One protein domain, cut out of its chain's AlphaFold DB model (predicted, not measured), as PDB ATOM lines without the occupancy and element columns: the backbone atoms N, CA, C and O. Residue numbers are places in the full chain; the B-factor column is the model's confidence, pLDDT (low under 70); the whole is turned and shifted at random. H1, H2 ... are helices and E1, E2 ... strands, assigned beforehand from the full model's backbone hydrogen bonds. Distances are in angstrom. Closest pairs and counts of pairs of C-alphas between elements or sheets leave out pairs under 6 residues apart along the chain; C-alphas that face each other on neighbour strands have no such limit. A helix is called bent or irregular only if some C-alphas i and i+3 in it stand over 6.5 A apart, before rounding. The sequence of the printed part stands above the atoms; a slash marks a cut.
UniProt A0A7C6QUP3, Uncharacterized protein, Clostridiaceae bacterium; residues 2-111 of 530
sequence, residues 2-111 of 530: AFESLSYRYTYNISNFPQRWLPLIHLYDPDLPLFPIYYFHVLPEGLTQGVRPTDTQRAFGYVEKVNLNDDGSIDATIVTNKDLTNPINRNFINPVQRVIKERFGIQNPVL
ATOM      1  N   ALA A   2     124.500 168.055 156.347       81.25
ATOM      2  CA  ALA A   2     124.626 167.423 155.030       81.25
ATOM      3  C   ALA A   2     124.808 165.906 155.202       81.25
ATOM      4  O   ALA A   2     125.379 165.477 156.204       81.25
ATOM      5  N   PHE A   3     124.327 165.107 154.246       95.31
ATOM      6  CA  PHE A   3     124.606 163.669 154.220       95.31
ATOM      7  C   PHE A   3     126.119 163.405 154.167       95.31
ATOM      8  O   PHE A   3     126.872 164.170 153.561       95.31
ATOM      9  N   GLU A   4     126.551 162.306 154.786       96.44
ATOM     10  CA  GLU A   4     127.941 161.840 154.736       96.44
ATOM     11  C   GLU A   4     128.375 161.531 153.292       96.44
ATOM     12  O   GLU A   4     127.579 161.072 152.469       96.44
ATOM     13  N   SER A   5     129.653 161.753 152.980       97.19
ATOM     14  CA  SER A   5     130.236 161.408 151.681       97.19
ATOM     15  C   SER A   5     130.381 159.899 151.495       97.19
ATOM     16  O   SER A   5     130.589 159.156 152.456       97.19
ATOM     17  N   LEU A   6     130.387 159.445 150.242       98.06
ATOM     18  CA  LEU A   6     130.836 158.100 149.885       98.06
ATOM     19  C   LEU A   6     132.338 157.992 150.155       98.06
ATOM     20  O   LEU A   6     133.131 158.647 149.481       98.06
ATOM     21  N   SER A   7     132.720 157.214 151.167       97.81
ATOM     22  CA  SER A   7     134.069 157.302 151.749       97.81
ATOM     23  C   SER A   7     134.747 155.954 151.958       97.81
ATOM     24  O   SER A   7     135.971 155.893 152.008       97.81
ATOM     25  N   TYR A   8     133.977 154.872 152.056       98.06
ATOM     26  CA  TYR A   8     134.495 153.567 152.445       98.06
ATOM     27  C   TYR A   8     134.250 152.540 151.351       98.06
ATOM     28  O   TYR A   8     133.217 152.568 150.678       98.06
ATOM     29  N   ARG A   9     135.198 151.613 151.207       98.06
ATOM     30  CA  ARG A   9     135.001 150.377 150.454       98.06
ATOM     31  C   ARG A   9     134.726 149.243 151.419       98.06
ATOM     32  O   ARG A   9     135.375 149.142 152.456       98.06
ATOM     33  N   TYR A  10     133.791 148.387 151.054       97.75
ATOM     34  CA  TYR A  10     133.520 147.158 151.780       97.75
ATOM     35  C   TYR A  10     133.339 146.033 150.774       97.75
ATOM     36  O   TYR A  10     132.566 146.163 149.825       97.75
ATOM     37  N   THR A  11     134.064 144.940 150.969       97.62
ATOM     38  CA  THR A  11     133.957 143.747 150.134       97.62
ATOM     39  C   THR A  11     133.322 142.656 150.963       97.62
ATOM     40  O   THR A  11     133.733 142.415 152.097       97.62
ATOM     41  N   TYR A  12     132.314 142.001 150.404       94.69
ATOM     42  CA  TYR A  12     131.757 140.812 151.020       94.69
ATOM     43  C   TYR A  12     131.516 139.734 149.972       94.69
ATOM     44  O   TYR A  12     131.198 140.013 148.812       94.69
ATOM     45  N   ASN A  13     131.699 138.498 150.416       95.69
ATOM     46  CA  ASN A  13     131.589 137.320 149.583       95.69
ATOM     47  C   ASN A  13     130.124 136.880 149.454       95.69
ATOM     48  O   ASN A  13     129.353 136.899 150.420       95.69
ATOM     49  N   ILE A  14     129.741 136.479 148.246       94.56
ATOM     50  CA  ILE A  14     128.441 135.908 147.924       94.56
ATOM     51  C   ILE A  14     128.678 134.492 147.412       94.56
ATOM     52  O   ILE A  14     129.116 134.283 146.278       94.56
ATOM     53  N   SER A  15     128.335 133.515 148.248       89.62
ATOM     54  CA  SER A  15     128.282 132.115 147.846       89.62
ATOM     55  C   SER A  15     127.096 131.850 146.913       89.62
ATOM     56  O   SER A  15     126.067 132.529 146.977       89.62
ATOM     57  N   ASN A  16     127.232 130.832 146.059       84.75
ATOM     58  CA  ASN A  16     126.185 130.344 145.151       84.75
ATOM     59  C   ASN A  16     125.709 131.357 144.093       84.75
ATOM     60  O   ASN A  16     124.541 131.348 143.701       84.75
ATOM     61  N   PHE A  17     126.595 132.232 143.615       90.69
ATOM     62  CA  PHE A  17     126.288 133.084 142.469       90.69
ATOM     63  C   PHE A  17     126.380 132.271 141.163       90.69
ATOM     64  O   PHE A  17     127.413 131.649 140.909       90.69
ATOM     65  N   PRO A  18     125.352 132.272 140.295       91.31
ATOM     66  CA  PRO A  18     125.456 131.604 139.003       91.31
ATOM     67  C   PRO A  18     126.501 132.308 138.130       91.31
ATOM     68  O   PRO A  18     126.253 133.390 137.608       91.31
ATOM     69  N   GLN A  19     127.675 131.698 137.936       88.88
ATOM     70  CA  GLN A  19     128.800 132.326 137.218       88.88
ATOM     71  C   GLN A  19     128.414 132.865 135.831       88.88
ATOM     72  O   GLN A  19     128.880 133.923 135.407       88.88
ATOM     73  N   ARG A  20     127.495 132.174 135.140       90.19
ATOM     74  CA  ARG A  20     126.964 132.568 133.823       90.19
ATOM     75  C   ARG A  20     126.214 133.904 133.833       90.19
ATOM     76  O   ARG A  20     125.946 134.452 132.770       90.19
ATOM     77  N   TRP A  21     125.877 134.442 135.004       91.88
ATOM     78  CA  TRP A  21     125.243 135.750 135.145       91.88
ATOM     79  C   TRP A  21     126.237 136.903 135.191       91.88
ATOM     80  O   TRP A  21     125.799 138.045 135.104       91.88
ATOM     81  N   LEU A  22     127.547 136.659 135.294       90.12
ATOM     82  CA  LEU A  22     128.537 137.739 135.346       90.12
ATOM     83  C   LEU A  22     128.400 138.738 134.171       90.12
ATOM     84  O   LEU A  22     128.404 139.939 134.434       90.12
ATOM     85  N   PRO A  23     128.151 138.312 132.911       87.25
ATOM     86  CA  PRO A  23     127.892 139.239 131.801       87.25
ATOM     87  C   PRO A  23     126.598 140.062 131.925       87.25
ATOM     88  O   PRO A  23     126.429 141.040 131.200       87.25
ATOM     89  N   LEU A  24     125.672 139.671 132.806       88.00
ATOM     90  CA  LEU A  24     124.425 140.394 133.085       88.00
ATOM     91  C   LEU A  24     124.605 141.485 134.151       88.00
ATOM     92  O   LEU A  24     123.692 142.289 134.366       88.00
ATOM     93  N   ILE A  25     125.757 141.515 134.827       90.69
ATOM     94  CA  ILE A  25     126.071 142.500 135.858       90.69
ATOM     95  C   ILE A  25     126.621 143.765 135.201       90.69
ATOM     96  O   ILE A  25     127.801 143.874 134.874       90.69
ATOM     97  N   HIS A  26     125.752 144.759 135.035       90.12
ATOM     98  CA  HIS A  26     126.115 146.067 134.493       90.12
ATOM     99  C   HIS A  26     126.252 147.085 135.623       90.12
ATOM    100  O   HIS A  26     125.259 147.658 136.059       90.12
ATOM    101  N   LEU A  27     127.476 147.306 136.112       93.25
ATOM    102  CA  LEU A  27     127.731 148.276 137.189       93.25
ATOM    103  C   LEU A  27     127.459 149.723 136.743       93.25
ATOM    104  O   LEU A  27     126.947 150.529 137.521       93.25
ATOM    105  N   TYR A  28     127.738 150.006 135.470       91.38
ATOM    106  CA  TYR A  28     127.505 151.274 134.786       91.38
ATOM    107  C   TYR A  28     126.933 151.005 133.393       91.38
ATOM    108  O   TYR A  28     127.152 149.931 132.825       91.38
ATOM    109  N   ASP A  29     126.232 151.988 132.834       87.94
ATOM    110  CA  ASP A  29     125.884 151.995 131.415       87.94
ATOM    111  C   ASP A  29     126.968 152.772 130.641       87.94
ATOM    112  O   ASP A  29     127.319 153.880 131.056       87.94
ATOM    113  N   PRO A  30     127.537 152.223 129.552       84.81
ATOM    114  CA  PRO A  30     128.607 152.891 128.808       84.81
ATOM    115  C   PRO A  30     128.176 154.237 128.215       84.81
ATOM    116  O   PRO A  30     129.012 155.118 128.031       84.81
ATOM    117  N   ASP A  31     126.880 154.413 127.944       82.94
ATOM    118  CA  ASP A  31     126.324 155.653 127.406       82.94
ATOM    119  C   ASP A  31     125.977 156.689 128.486       82.94
ATOM    120  O   ASP A  31     125.596 157.818 128.168       82.94
ATOM    121  N   LEU A  32     126.095 156.313 129.759       87.00
ATOM    122  CA  LEU A  32     125.859 157.177 130.907       87.00
ATOM    123  C   LEU A  32     126.972 156.952 131.943       87.00
ATOM    124  O   LEU A  32     126.728 156.419 133.034       87.00
ATOM    125  N   PRO A  33     128.222 157.312 131.583       81.12
ATOM    126  CA  PRO A  33     129.370 157.075 132.439       81.12
ATOM    127  C   PRO A  33     129.171 157.789 133.776       81.12
ATOM    128  O   PRO A  33     128.574 158.860 133.836       81.12
ATOM    129  N   LEU A  34     129.697 157.197 134.850       91.19
ATOM    130  CA  LEU A  34     129.623 157.710 136.226       91.19
ATOM    131  C   LEU A  34     128.256 157.602 136.918       91.19
ATOM    132  O   LEU A  34     128.197 157.888 138.112       91.19
ATOM    133  N   PHE A  35     127.187 157.157 136.246       93.94
ATOM    134  CA  PHE A  35     125.908 156.872 136.903       93.94
ATOM    135  C   PHE A  35     125.821 155.390 137.311       93.94
ATOM    136  O   PHE A  35     125.671 154.525 136.441       93.94
ATOM    137  N   PRO A  36     125.933 155.058 138.610       93.94
ATOM    138  CA  PRO A  36     125.928 153.669 139.046       93.94
ATOM    139  C   PRO A  36     124.530 153.051 138.934       93.94
ATOM    140  O   PRO A  36     123.549 153.597 139.437       93.94
ATOM    141  N   ILE A  37     124.450 151.866 138.328       91.88
ATOM    142  CA  ILE A  37     123.190 151.132 138.138       91.88
ATOM    143  C   ILE A  37     122.772 150.412 139.422       91.88
ATOM    144  O   ILE A  37     121.614 150.480 139.836       91.88
ATOM    145  N   TYR A  38     123.718 149.750 140.095       94.00
ATOM    146  CA  TYR A  38     123.465 149.031 141.346       94.00
ATOM    147  C   TYR A  38     123.551 149.954 142.558       94.00
ATOM    148  O   TYR A  38     124.400 149.795 143.436       94.00
ATOM    149  N   TYR A  39     122.648 150.929 142.573       93.88
ATOM    150  CA  TYR A  39     122.402 151.848 143.674       93.88
ATOM    151  C   TYR A  39     121.711 151.140 144.849       93.88
ATOM    152  O   TYR A  39     120.795 150.321 144.667       93.88
ATOM    153  N   PHE A  40     122.083 151.522 146.069       96.56
ATOM    154  CA  PHE A  40     121.345 151.161 147.269       96.56
ATOM    155  C   PHE A  40     121.240 152.309 148.271       96.56
ATOM    156  O   PHE A  40     122.115 153.167 148.384       96.56
ATOM    157  N   HIS A  41     120.163 152.258 149.049       97.31
ATOM    158  CA  HIS A  41     119.894 153.135 150.171       97.31
ATOM    159  C   HIS A  41     119.072 152.352 151.200       97.31
ATOM    160  O   HIS A  41     117.965 151.903 150.917       97.31
ATOM    161  N   VAL A  42     119.644 152.137 152.383       96.56
ATOM    162  CA  VAL A  42     119.066 151.304 153.439       96.56
ATOM    163  C   VAL A  42     119.112 151.999 154.795       96.56
ATOM    164  O   VAL A  42     119.982 152.824 155.078       96.56
ATOM    165  N   LEU A  43     118.164 151.621 155.645       95.69
ATOM    166  CA  LEU A  43     118.078 152.024 157.047       95.69
ATOM    167  C   LEU A  43     118.662 150.914 157.939       95.69
ATOM    168  O   LEU A  43     118.732 149.761 157.496       95.69
ATOM    169  N   PRO A  44     119.105 151.229 159.170       94.44
ATOM    170  CA  PRO A  44     119.690 150.227 160.052       94.44
ATOM    171  C   PRO A  44     118.648 149.203 160.508       94.44
ATOM    172  O   PRO A  44     117.468 149.523 160.679       94.44
ATOM    173  N   GLU A  45     119.093 147.973 160.771       90.94
ATOM    174  CA  GLU A  45     118.264 146.991 161.471       90.94
ATOM    175  C   GLU A  45     117.866 147.499 162.861       90.94
ATOM    176  O   GLU A  45     118.654 148.134 163.565       90.94
ATOM    177  N   GLY A  46     116.621 147.215 163.249       84.00
ATOM    178  CA  GLY A  46     116.082 147.614 164.548       84.00
ATOM    179  C   GLY A  46     115.685 149.088 164.655       84.00
ATOM    180  O   GLY A  46     115.392 149.538 165.761       84.00
ATOM    181  N   LEU A  47     115.644 149.846 163.549       87.31
ATOM    182  CA  LEU A  47     115.038 151.178 163.569       87.31
ATOM    183  C   LEU A  47     113.570 151.061 164.002       87.31
ATOM    184  O   LEU A  47     112.779 150.368 163.361       87.31
ATOM    185  N   THR A  48     113.216 151.733 165.098       81.44
ATOM    186  CA  THR A  48     111.868 151.688 165.669       81.44
ATOM    187  C   THR A  48     110.829 152.099 164.631       81.44
ATOM    188  O   THR A  48     110.923 153.167 164.022       81.44
ATOM    189  N   GLN A  49     109.809 151.262 164.446       75.44
ATOM    190  CA  GLN A  49     108.712 151.560 163.534       75.44
ATOM    191  C   GLN A  49     108.043 152.886 163.928       75.44
ATOM    192  O   GLN A  49     107.737 153.119 165.094       75.44
ATOM    193  N   GLY A  50     107.830 153.768 162.951       74.19
ATOM    194  CA  GLY A  50     107.252 155.097 163.177       74.19
ATOM    195  C   GLY A  50     108.262 156.184 163.563       74.19
ATOM    196  O   GLY A  50     107.896 157.358 163.569       74.19
ATOM    197  N   VAL A  51     109.531 155.843 163.816       84.75
ATOM    198  CA  VAL A  51     110.598 156.838 163.983       84.75
ATOM    199  C   VAL A  51     111.189 157.183 162.619       84.75
ATOM    200  O   VAL A  51     111.603 156.305 161.861       84.75
ATOM    201  N   ARG A  52     111.233 158.480 162.301       89.25
ATOM    202  CA  ARG A  52     111.841 158.964 161.058       89.25
ATOM    203  C   ARG A  52     113.366 158.855 161.152       89.25
ATOM    204  O   ARG A  52     113.924 159.310 162.152       89.25
ATOM    205  N   PRO A  53     114.040 158.288 160.138       92.31
ATOM    206  CA  PRO A  53     115.490 158.177 160.152       92.31
ATOM    207  C   PRO A  53     116.130 159.564 160.074       92.31
ATOM    208  O   PRO A  53     115.695 160.418 159.301       92.31
ATOM    209  N   THR A  54     117.189 159.784 160.847       91.31
ATOM    210  CA  THR A  54     118.042 160.964 160.675       91.31
ATOM    211  C   THR A  54     118.979 160.801 159.472       91.31
ATOM    212  O   THR A  54     119.148 159.708 158.921       91.31
ATOM    213  N   ASP A  55     119.659 161.886 159.093       92.00
ATOM    214  CA  ASP A  55     120.656 161.877 158.013       92.00
ATOM    215  C   ASP A  55     121.830 160.912 158.281       92.00
ATOM    216  O   ASP A  55     122.484 160.467 157.343       92.00
ATOM    217  N   THR A  56     122.095 160.559 159.544       92.44
ATOM    218  CA  THR A  56     123.183 159.646 159.941       92.44
ATOM    219  C   THR A  56     122.728 158.198 160.121       92.44
ATOM    220  O   THR A  56     123.570 157.298 160.162       92.44
ATOM    221  N   GLN A  57     121.417 157.944 160.197       94.19
ATOM    222  CA  GLN A  57     120.811 156.617 160.366       94.19
ATOM    223  C   GLN A  57     120.502 155.956 159.017       94.19
ATOM    224  O   GLN A  57     119.392 155.489 158.763       94.19
ATOM    225  N   ARG A  58     121.485 155.950 158.122       96.06
ATOM    226  CA  ARG A  58     121.328 155.473 156.747       96.06
ATOM    227  C   ARG A  58     122.674 155.055 156.173       96.06
ATOM    228  O   ARG A  58     123.684 155.727 156.385       96.06
ATOM    229  N   ALA A  59     122.657 153.960 155.426       97.88
ATOM    230  CA  ALA A  59     123.765 153.539 154.586       97.88
ATOM    231  C   ALA A  59     123.310 153.582 153.128       97.88
ATOM    232  O   ALA A  59     122.243 153.080 152.777       97.88
ATOM    233  N   PHE A  60     124.106 154.196 152.274       98.31
ATOM    234  CA  PHE A  60     123.850 154.308 150.849       98.31
ATOM    235  C   PHE A  60     125.158 154.187 150.081       98.31
ATOM    236  O   PHE A  60     126.250 154.348 150.638       98.31
ATOM    237  N   GLY A  61     125.042 153.847 148.806       98.00
ATOM    238  CA  GLY A  61     126.201 153.577 147.979       98.00
ATOM    239  C   GLY A  61     125.871 152.790 146.726       98.00
ATOM    240  O   GLY A  61     124.716 152.700 146.305       98.00
ATOM    241  N   TYR A  62     126.911 152.219 146.132       97.56
ATOM    242  CA  TYR A  62     126.804 151.435 144.910       97.56
ATOM    243  C   TYR A  62     127.809 150.283 144.876       97.56
ATOM    244  O   TYR A  62     128.795 150.278 145.616       97.56
ATOM    245  N   VAL A  63     127.563 149.305 144.004       97.06
ATOM    246  CA  VAL A  63     128.530 148.239 143.701       97.06
ATOM    247  C   VAL A  63     129.600 148.778 142.756       97.06
ATOM    248  O   VAL A  63     129.304 149.143 141.621       97.06
ATOM    249  N   GLU A  64     130.845 148.826 143.224       96.19
ATOM    250  CA  GLU A  64     131.989 149.320 142.455       96.19
ATOM    251  C   GLU A  64     132.620 148.214 141.609       96.19
ATOM    252  O   GLU A  64     133.024 148.473 140.475       96.19
ATOM    253  N   LYS A  65     132.733 146.994 142.154       95.44
ATOM    254  CA  LYS A  65     133.443 145.877 141.510       95.44
ATOM    255  C   LYS A  65     132.805 144.541 141.862       95.44
ATOM    256  O   LYS A  65     132.321 144.364 142.981       95.44
ATOM    257  N   VAL A  66     132.872 143.598 140.928       96.25
ATOM    258  CA  VAL A  66     132.516 142.193 141.143       96.25
ATOM    259  C   VAL A  66     133.648 141.333 140.600       96.25
ATOM    260  O   VAL A  66     133.966 141.432 139.417       96.25
ATOM    261  N   ASN A  67     134.243 140.511 141.461       95.00
ATOM    262  CA  ASN A  67     135.287 139.561 141.086       95.00
ATOM    263  C   ASN A  67     134.756 138.136 141.243       95.00
ATOM    264  O   ASN A  67     134.073 137.845 142.223       95.00
ATOM    265  N   LEU A  68     135.059 137.267 140.282       93.31
ATOM    266  CA  LEU A  68     134.769 135.838 140.368       93.31
ATOM    267  C   LEU A  68     135.941 135.126 141.047       93.31
ATOM    268  O   LEU A  68     137.088 135.348 140.661       93.31
ATOM    269  N   ASN A  69     135.637 134.271 142.019       93.00
ATOM    270  CA  ASN A  69     136.617 133.465 142.739       93.00
ATOM    271  C   ASN A  69     136.698 132.043 142.157       93.00
ATOM    272  O   ASN A  69     135.759 131.569 141.511       93.00
ATOM    273  N   ASP A  70     137.801 131.339 142.430       90.00
ATOM    274  CA  ASP A  70     138.054 129.978 141.923       90.00
ATOM    275  C   ASP A  70     137.015 128.949 142.404       90.00
ATOM    276  O   ASP A  70     136.701 127.994 141.693       90.00
ATOM    277  N   ASP A  71     136.437 129.155 143.591       88.75
ATOM    278  CA  ASP A  71     135.375 128.312 144.162       88.75
ATOM    279  C   ASP A  71     133.977 128.604 143.580       88.75
ATOM    280  O   ASP A  71     132.982 127.986 143.962       88.75
ATOM    281  N   GLY A  72     133.894 129.562 142.655       85.38
ATOM    282  CA  GLY A  72     132.671 130.011 142.010       85.38
ATOM    283  C   GLY A  72     131.792 130.951 142.822       85.38
ATOM    284  O   GLY A  72     130.720 131.328 142.342       85.38
ATOM    285  N   SER A  73     132.234 131.375 144.004       92.81
ATOM    286  CA  SER A  73     131.667 132.538 144.684       92.81
ATOM    287  C   SER A  73     132.066 133.840 143.979       92.81
ATOM    288  O   SER A  73     132.968 133.863 143.137       92.81
ATOM    289  N   ILE A  74     131.391 134.939 144.318       95.50
ATOM    290  CA  ILE A  74     131.811 136.275 143.881       95.50
ATOM    291  C   ILE A  74     132.116 137.176 145.071       95.50
ATOM    292  O   ILE A  74     131.420 137.145 146.087       95.50
ATOM    293  N   ASP A  75     133.093 138.053 144.891       97.00
ATOM    294  CA  ASP A  75     133.373 139.154 145.799       97.00
ATOM    295  C   ASP A  75     132.747 140.435 145.252       97.00
ATOM    296  O   ASP A  75     133.171 140.976 144.225       97.00
ATOM    297  N   ALA A  76     131.732 140.940 145.952       97.19
ATOM    298  CA  ALA A  76     131.090 142.208 145.634       97.19
ATOM    299  C   ALA A  76     131.728 143.321 146.471       97.19
ATOM    300  O   ALA A  76     131.545 143.389 147.688       97.19
ATOM    301  N   THR A  77     132.474 144.208 145.814       98.00
ATOM    302  CA  THR A  77     133.031 145.409 146.443       98.00
ATOM    303  C   THR A  77     132.076 146.571 146.239       98.00
ATOM    304  O   THR A  77     131.774 146.950 145.107       98.00
ATOM    305  N   ILE A  78     131.617 147.151 147.340       98.19
ATOM    306  CA  ILE A  78     130.765 148.335 147.354       98.19
ATOM    307  C   ILE A  78     131.541 149.565 147.805       98.19
ATOM    308  O   ILE A  78     132.486 149.469 148.589       98.19
ATOM    309  N   VAL A  79     131.080 150.725 147.355       98.38
ATOM    310  CA  VAL A  79     131.440 152.036 147.899       98.38
ATOM    311  C   VAL A  79     130.252 152.555 148.700       98.38
ATOM    312  O   VAL A  79     129.127 152.534 148.203       98.38
ATOM    313  N   THR A  80     130.477 153.028 149.927       98.38
ATOM    314  CA  THR A  80     129.408 153.473 150.835       98.38
ATOM    315  C   THR A  80     129.834 154.623 151.755       98.38
ATOM    316  O   THR A  80     131.022 154.906 151.923       98.38
ATOM    317  N   ASN A  81     128.860 155.316 152.350       98.12
ATOM    318  CA  ASN A  81     129.095 156.365 153.344       98.12
ATOM    319  C   ASN A  81     129.470 155.842 154.739       98.12
ATOM    320  O   ASN A  81     129.990 156.609 155.545       98.12
ATOM    321  N   LYS A  82     129.223 154.561 155.038       97.56
ATOM    322  CA  LYS A  82     129.505 153.965 156.352       97.56
ATOM    323  C   LYS A  82     130.699 153.023 156.305       97.56
ATOM    324  O   LYS A  82     130.766 152.149 155.450       97.56
ATOM    325  N   ASP A  83     131.597 153.136 157.277       97.31
ATOM    326  CA  ASP A  83     132.603 152.102 157.507       97.31
ATOM    327  C   ASP A  83     131.923 150.871 158.112       97.31
ATOM    328  O   ASP A  83     131.615 150.847 159.305       97.31
ATOM    329  N   LEU A  84     131.657 149.866 157.280       97.06
ATOM    330  CA  LEU A  84     130.998 148.622 157.687       97.06
ATOM    331  C   LEU A  84     131.932 147.659 158.434       97.06
ATOM    332  O   LEU A  84     131.465 146.642 158.943       97.06
ATOM    333  N   THR A  85     133.230 147.967 158.527       95.56
ATOM    334  CA  THR A  85     134.167 147.232 159.391       95.56
ATOM    335  C   THR A  85     134.134 147.747 160.830       95.56
ATOM    336  O   THR A  85     134.450 147.009 161.763       95.56
ATOM    337  N   ASN A  86     133.677 148.988 161.033       96.19
ATOM    338  CA  ASN A  86     133.523 149.581 162.351       96.19
ATOM    339  C   ASN A  86     132.310 148.975 163.095       96.19
ATOM    340  O   ASN A  86     131.181 149.067 162.595       96.19
ATOM    341  N   PRO A  87     132.487 148.430 164.317       94.94
ATOM    342  CA  PRO A  87     131.403 147.833 165.102       94.94
ATOM    343  C   PRO A  87     130.185 148.740 165.328       94.94
ATOM    344  O   PRO A  87     129.071 148.231 165.454       94.94
ATOM    345  N   ILE A  88     130.366 150.066 165.340       95.00
ATOM    346  CA  ILE A  88     129.274 151.040 165.512       95.00
ATOM    347  C   ILE A  88     128.249 150.946 164.367       95.00
ATOM    348  O   ILE A  88     127.059 151.157 164.589       95.00
ATOM    349  N   ASN A  89     128.682 150.573 163.159       96.50
ATOM    350  CA  ASN A  89     127.832 150.479 161.968       96.50
ATOM    351  C   ASN A  89     127.341 149.048 161.685       96.50
ATOM    352  O   ASN A  89     126.816 148.772 160.603       96.50
ATOM    353  N   ARG A  90     127.495 148.111 162.633       95.38
ATOM    354  CA  ARG A  90     127.177 146.686 162.426       95.38
ATOM    355  C   ARG A  90     125.718 146.438 162.023       95.38
ATOM    356  O   ARG A  90     125.440 145.512 161.266       95.38
ATOM    357  N   ASN A  91     124.797 147.284 162.480       96.12
ATOM    358  CA  ASN A  91     123.371 147.231 162.140       96.12
ATOM    359  C   ASN A  91     123.053 147.564 160.666       96.12
ATOM    360  O   ASN A  91     121.921 147.351 160.237       96.12
ATOM    361  N   PHE A  92     124.021 148.052 159.882       97.56
ATOM    362  CA  PHE A  92     123.869 148.273 158.441       97.56
ATOM    363  C   PHE A  92     124.344 147.099 157.582       97.56
ATOM    364  O   PHE A  92     123.916 146.990 156.436       97.56
ATOM    365  N   ILE A  93     125.186 146.203 158.112       97.00
ATOM    366  CA  ILE A  93     125.813 145.126 157.327       97.00
ATOM    367  C   ILE A  93     124.746 144.236 156.675       97.00
ATOM    368  O   ILE A  93     124.740 144.073 155.457       97.00
ATOM    369  N   ASN A  94     123.806 143.715 157.467       96.44
ATOM    370  CA  ASN A  94     122.751 142.831 156.965       96.44
ATOM    371  C   ASN A  94     121.825 143.530 155.945       96.44
ATOM    372  O   ASN A  94     121.615 142.956 154.872       96.44
ATOM    373  N   PRO A  95     121.294 144.751 156.196       96.94
ATOM    374  CA  PRO A  95     120.546 145.506 155.191       96.94
ATOM    375  C   PRO A  95     121.299 145.707 153.877       96.94
ATOM    376  O   PRO A  95     120.724 145.486 152.811       96.94
ATOM    377  N   VAL A  96     122.576 146.098 153.950       97.81
ATOM    378  CA  VAL A  96     123.416 146.346 152.773       97.81
ATOM    379  C   VAL A  96     123.649 145.054 151.990       97.81
ATOM    380  O   VAL A  96     123.420 145.008 150.785       97.81
ATOM    381  N   GLN A  97     124.032 143.965 152.651       96.62
ATOM    382  CA  GLN A  97     124.225 142.686 151.967       96.62
ATOM    383  C   GLN A  97     122.919 142.188 151.331       96.62
ATOM    384  O   GLN A  97     122.915 141.755 150.181       96.62
ATOM    385  N   ARG A  98     121.788 142.303 152.040       96.00
ATOM    386  CA  ARG A  98     120.470 141.900 151.530       96.00
ATOM    387  C   ARG A  98     120.082 142.687 150.280       96.00
ATOM    388  O   ARG A  98     119.670 142.078 149.300       96.00
ATOM    389  N   VAL A  99     120.225 144.015 150.290       96.31
ATOM    390  CA  VAL A  99     119.851 144.831 149.124       96.31
ATOM    391  C   VAL A  99     120.757 144.554 147.929       96.31
ATOM    392  O   VAL A  99     120.262 144.482 146.815       96.31
ATOM    393  N   ILE A 100     122.055 144.307 148.115       96.19
ATOM    394  CA  ILE A 100     122.922 143.954 146.985       96.19
ATOM    395  C   ILE A 100     122.560 142.571 146.409       96.19
ATOM    396  O   ILE A 100     122.492 142.424 145.189       96.19
ATOM    397  N   LYS A 101     122.234 141.575 147.247       95.75
ATOM    398  CA  LYS A 101     121.708 140.276 146.776       95.75
ATOM    399  C   LYS A 101     120.406 140.428 145.982       95.75
ATOM    400  O   LYS A 101     120.211 139.760 144.967       95.75
ATOM    401  N   GLU A 102     119.533 141.333 146.415       96.19
ATOM    402  CA  GLU A 102     118.311 141.696 145.691       96.19
ATOM    403  C   GLU A 102     118.614 142.343 144.340       96.19
ATOM    404  O   GLU A 102     118.042 141.943 143.331       96.19
ATOM    405  N   ARG A 103     119.564 143.284 144.300       95.38
ATOM    406  CA  ARG A 103     120.016 143.948 143.073       95.38
ATOM    407  C   ARG A 103     120.585 142.965 142.048       95.38
ATOM    408  O   ARG A 103     120.329 143.115 140.856       95.38
ATOM    409  N   PHE A 104     121.300 141.937 142.499       95.19
ATOM    410  CA  PHE A 104     121.777 140.847 141.642       95.19
ATOM    411  C   PHE A 104     120.696 139.818 141.284       95.19
ATOM    412  O   PHE A 104     120.928 138.965 140.433       95.19
ATOM    413  N   GLY A 105     119.514 139.884 141.902       95.19
ATOM    414  CA  GLY A 105     118.409 138.966 141.634       95.19
ATOM    415  C   GLY A 105     118.628 137.546 142.160       95.19
ATOM    416  O   GLY A 105     117.981 136.617 141.680       95.19
ATOM    417  N   ILE A 106     119.536 137.365 143.124       94.19
ATOM    418  CA  ILE A 106     119.826 136.059 143.743       94.19
ATOM    419  C   ILE A 106     119.000 135.803 145.007       94.19
ATOM    420  O   ILE A 106     119.028 134.702 145.547       94.19
ATOM    421  N   GLN A 107     118.271 136.807 145.503       92.88
ATOM    422  CA  GLN A 107     117.480 136.677 146.730       92.88
ATOM    423  C   GLN A 107     116.201 135.849 146.527       92.88
ATOM    424  O   GLN A 107     115.792 135.126 147.432       92.88
ATOM    425  N   ASN A 108     115.563 135.958 145.359       94.50
ATOM    426  CA  ASN A 108     114.377 135.182 144.990       94.50
ATOM    427  C   ASN A 108     114.420 134.844 143.491       94.50
ATOM    428  O   ASN A 108     113.573 135.318 142.734       94.50
ATOM    429  N   PRO A 109     115.427 134.081 143.042       95.94
ATOM    430  CA  PRO A 109     115.620 133.797 141.631       95.94
ATOM    431  C   PRO A 109     114.438 133.007 141.052       95.94
ATOM    432  O   PRO A 109     113.622 132.420 141.772       95.94
ATOM    433  N   VAL A 110     114.345 132.990 139.726       97.44
ATOM    434  CA  VAL A 110     113.420 132.096 139.025       97.44
ATOM    435  C   VAL A 110     114.051 130.718 138.932       97.44
ATOM    436  O   VAL A 110     115.194 130.597 138.490       97.44
ATOM    437  N   LEU A 111     113.284 129.702 139.309       96.19
ATOM    438  CA  LEU A 111     113.633 128.290 139.223       96.19
ATOM    439  C   LEU A 111     112.688 127.563 138.250       96.19
ATOM    440  O   LEU A 111     111.576 128.043 138.011       96.19
TER     441      LEU A 111
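Overview. This is residues 2 to 111 of the 530 residues of an uncharacterized protein of Clostridiaceae bacterium (UniProt A0A7C6QUP3). One sheet of four antiparallel strands, strongly twisted, curls round a single long helix, H2, which packs on one face of it. The short helix H1 only grazes this sheet near one end of E4, the short strand E2 lies far from the middle and runs on into E3, and residues 43 to 58 make a long loop between E3 and E4. The printed part has 110 residues with two named helices and five named strands, in the order E1 H1 E2 E3 E4 E5 H2, and the sheet's order is E1, E5, E4, E3. The class is mixed, helices and strands; the whole is compact, with a radius of gyration of the C-alphas of 14.7 A and spans of 41 by 32 by 26 A.

Along the chain. E1, residues 8 to 14, begins at C-alpha 8, (134.495, 153.567, 152.445), and is 19.2 A long. H1 is residues 19 to 24; it is irregular, with C-alphas 20 and 23 7.0 A apart. E2 is residues 32 to 36 and E3 residues 39 to 42. E4, residues 59 to 68, is 25.2 A long, begins at (123.765, 153.539, 154.586) and bends by 57 degrees at residue 62. E5, residues 74 to 80, is 18.7 A long. H2, residues 87 to 103, is 25.1 A long and ends at C-alpha 103, (120.016, 143.948, 143.073); it is irregular, with C-alphas 88 and 91 7.8 A apart, and has a kink of 31 degrees near residue 94.

Arrangement. E1 and E3 are the edge strands. E1 and E5 are antiparallel at 155 degrees, with N 10 and O 78 3.0 A apart, within hydrogen-bond range. E5 and E4, a hairpin, are antiparallel at 152 degrees, with N 77 and O 65 at 2.8 A. E3 and E4, also a hairpin, are antiparallel at 130 degrees, with N 42 and O 59 at 2.8 A. E3, E4 and E5 form a meander, each strand the antiparallel neighbour of the one before. H2 is on the sheet, giving two layers, a helix on one face of a sheet. The closest C-alphas of E3 and H2 are those of Val 42 and Pro 95, 6.2 A apart. E5 and H2 are near each other. H1 grazes the sheet with residues 19 to 22. E2 pairs with no named strand; its closest C-alpha to E4 is that of Pro 36, 6.3 A from that of Tyr 62. H1 and H2 are apart. O i to N i+4 pairs within hydrogen-bond range are 8 of 13 in H2 and 0 of 2 in H1, where 2 of 3 O i to N i+3 pairs are.

Size, cuts and confidence. The two C-alphas farthest apart are those of Gly 50 and Asp 70, 45.1 A. The printed part has no cut. The link from E3 to E4, 16 residues, is long. The mean pLDDT of the printed part is 93.3, and no printed residue is under 70.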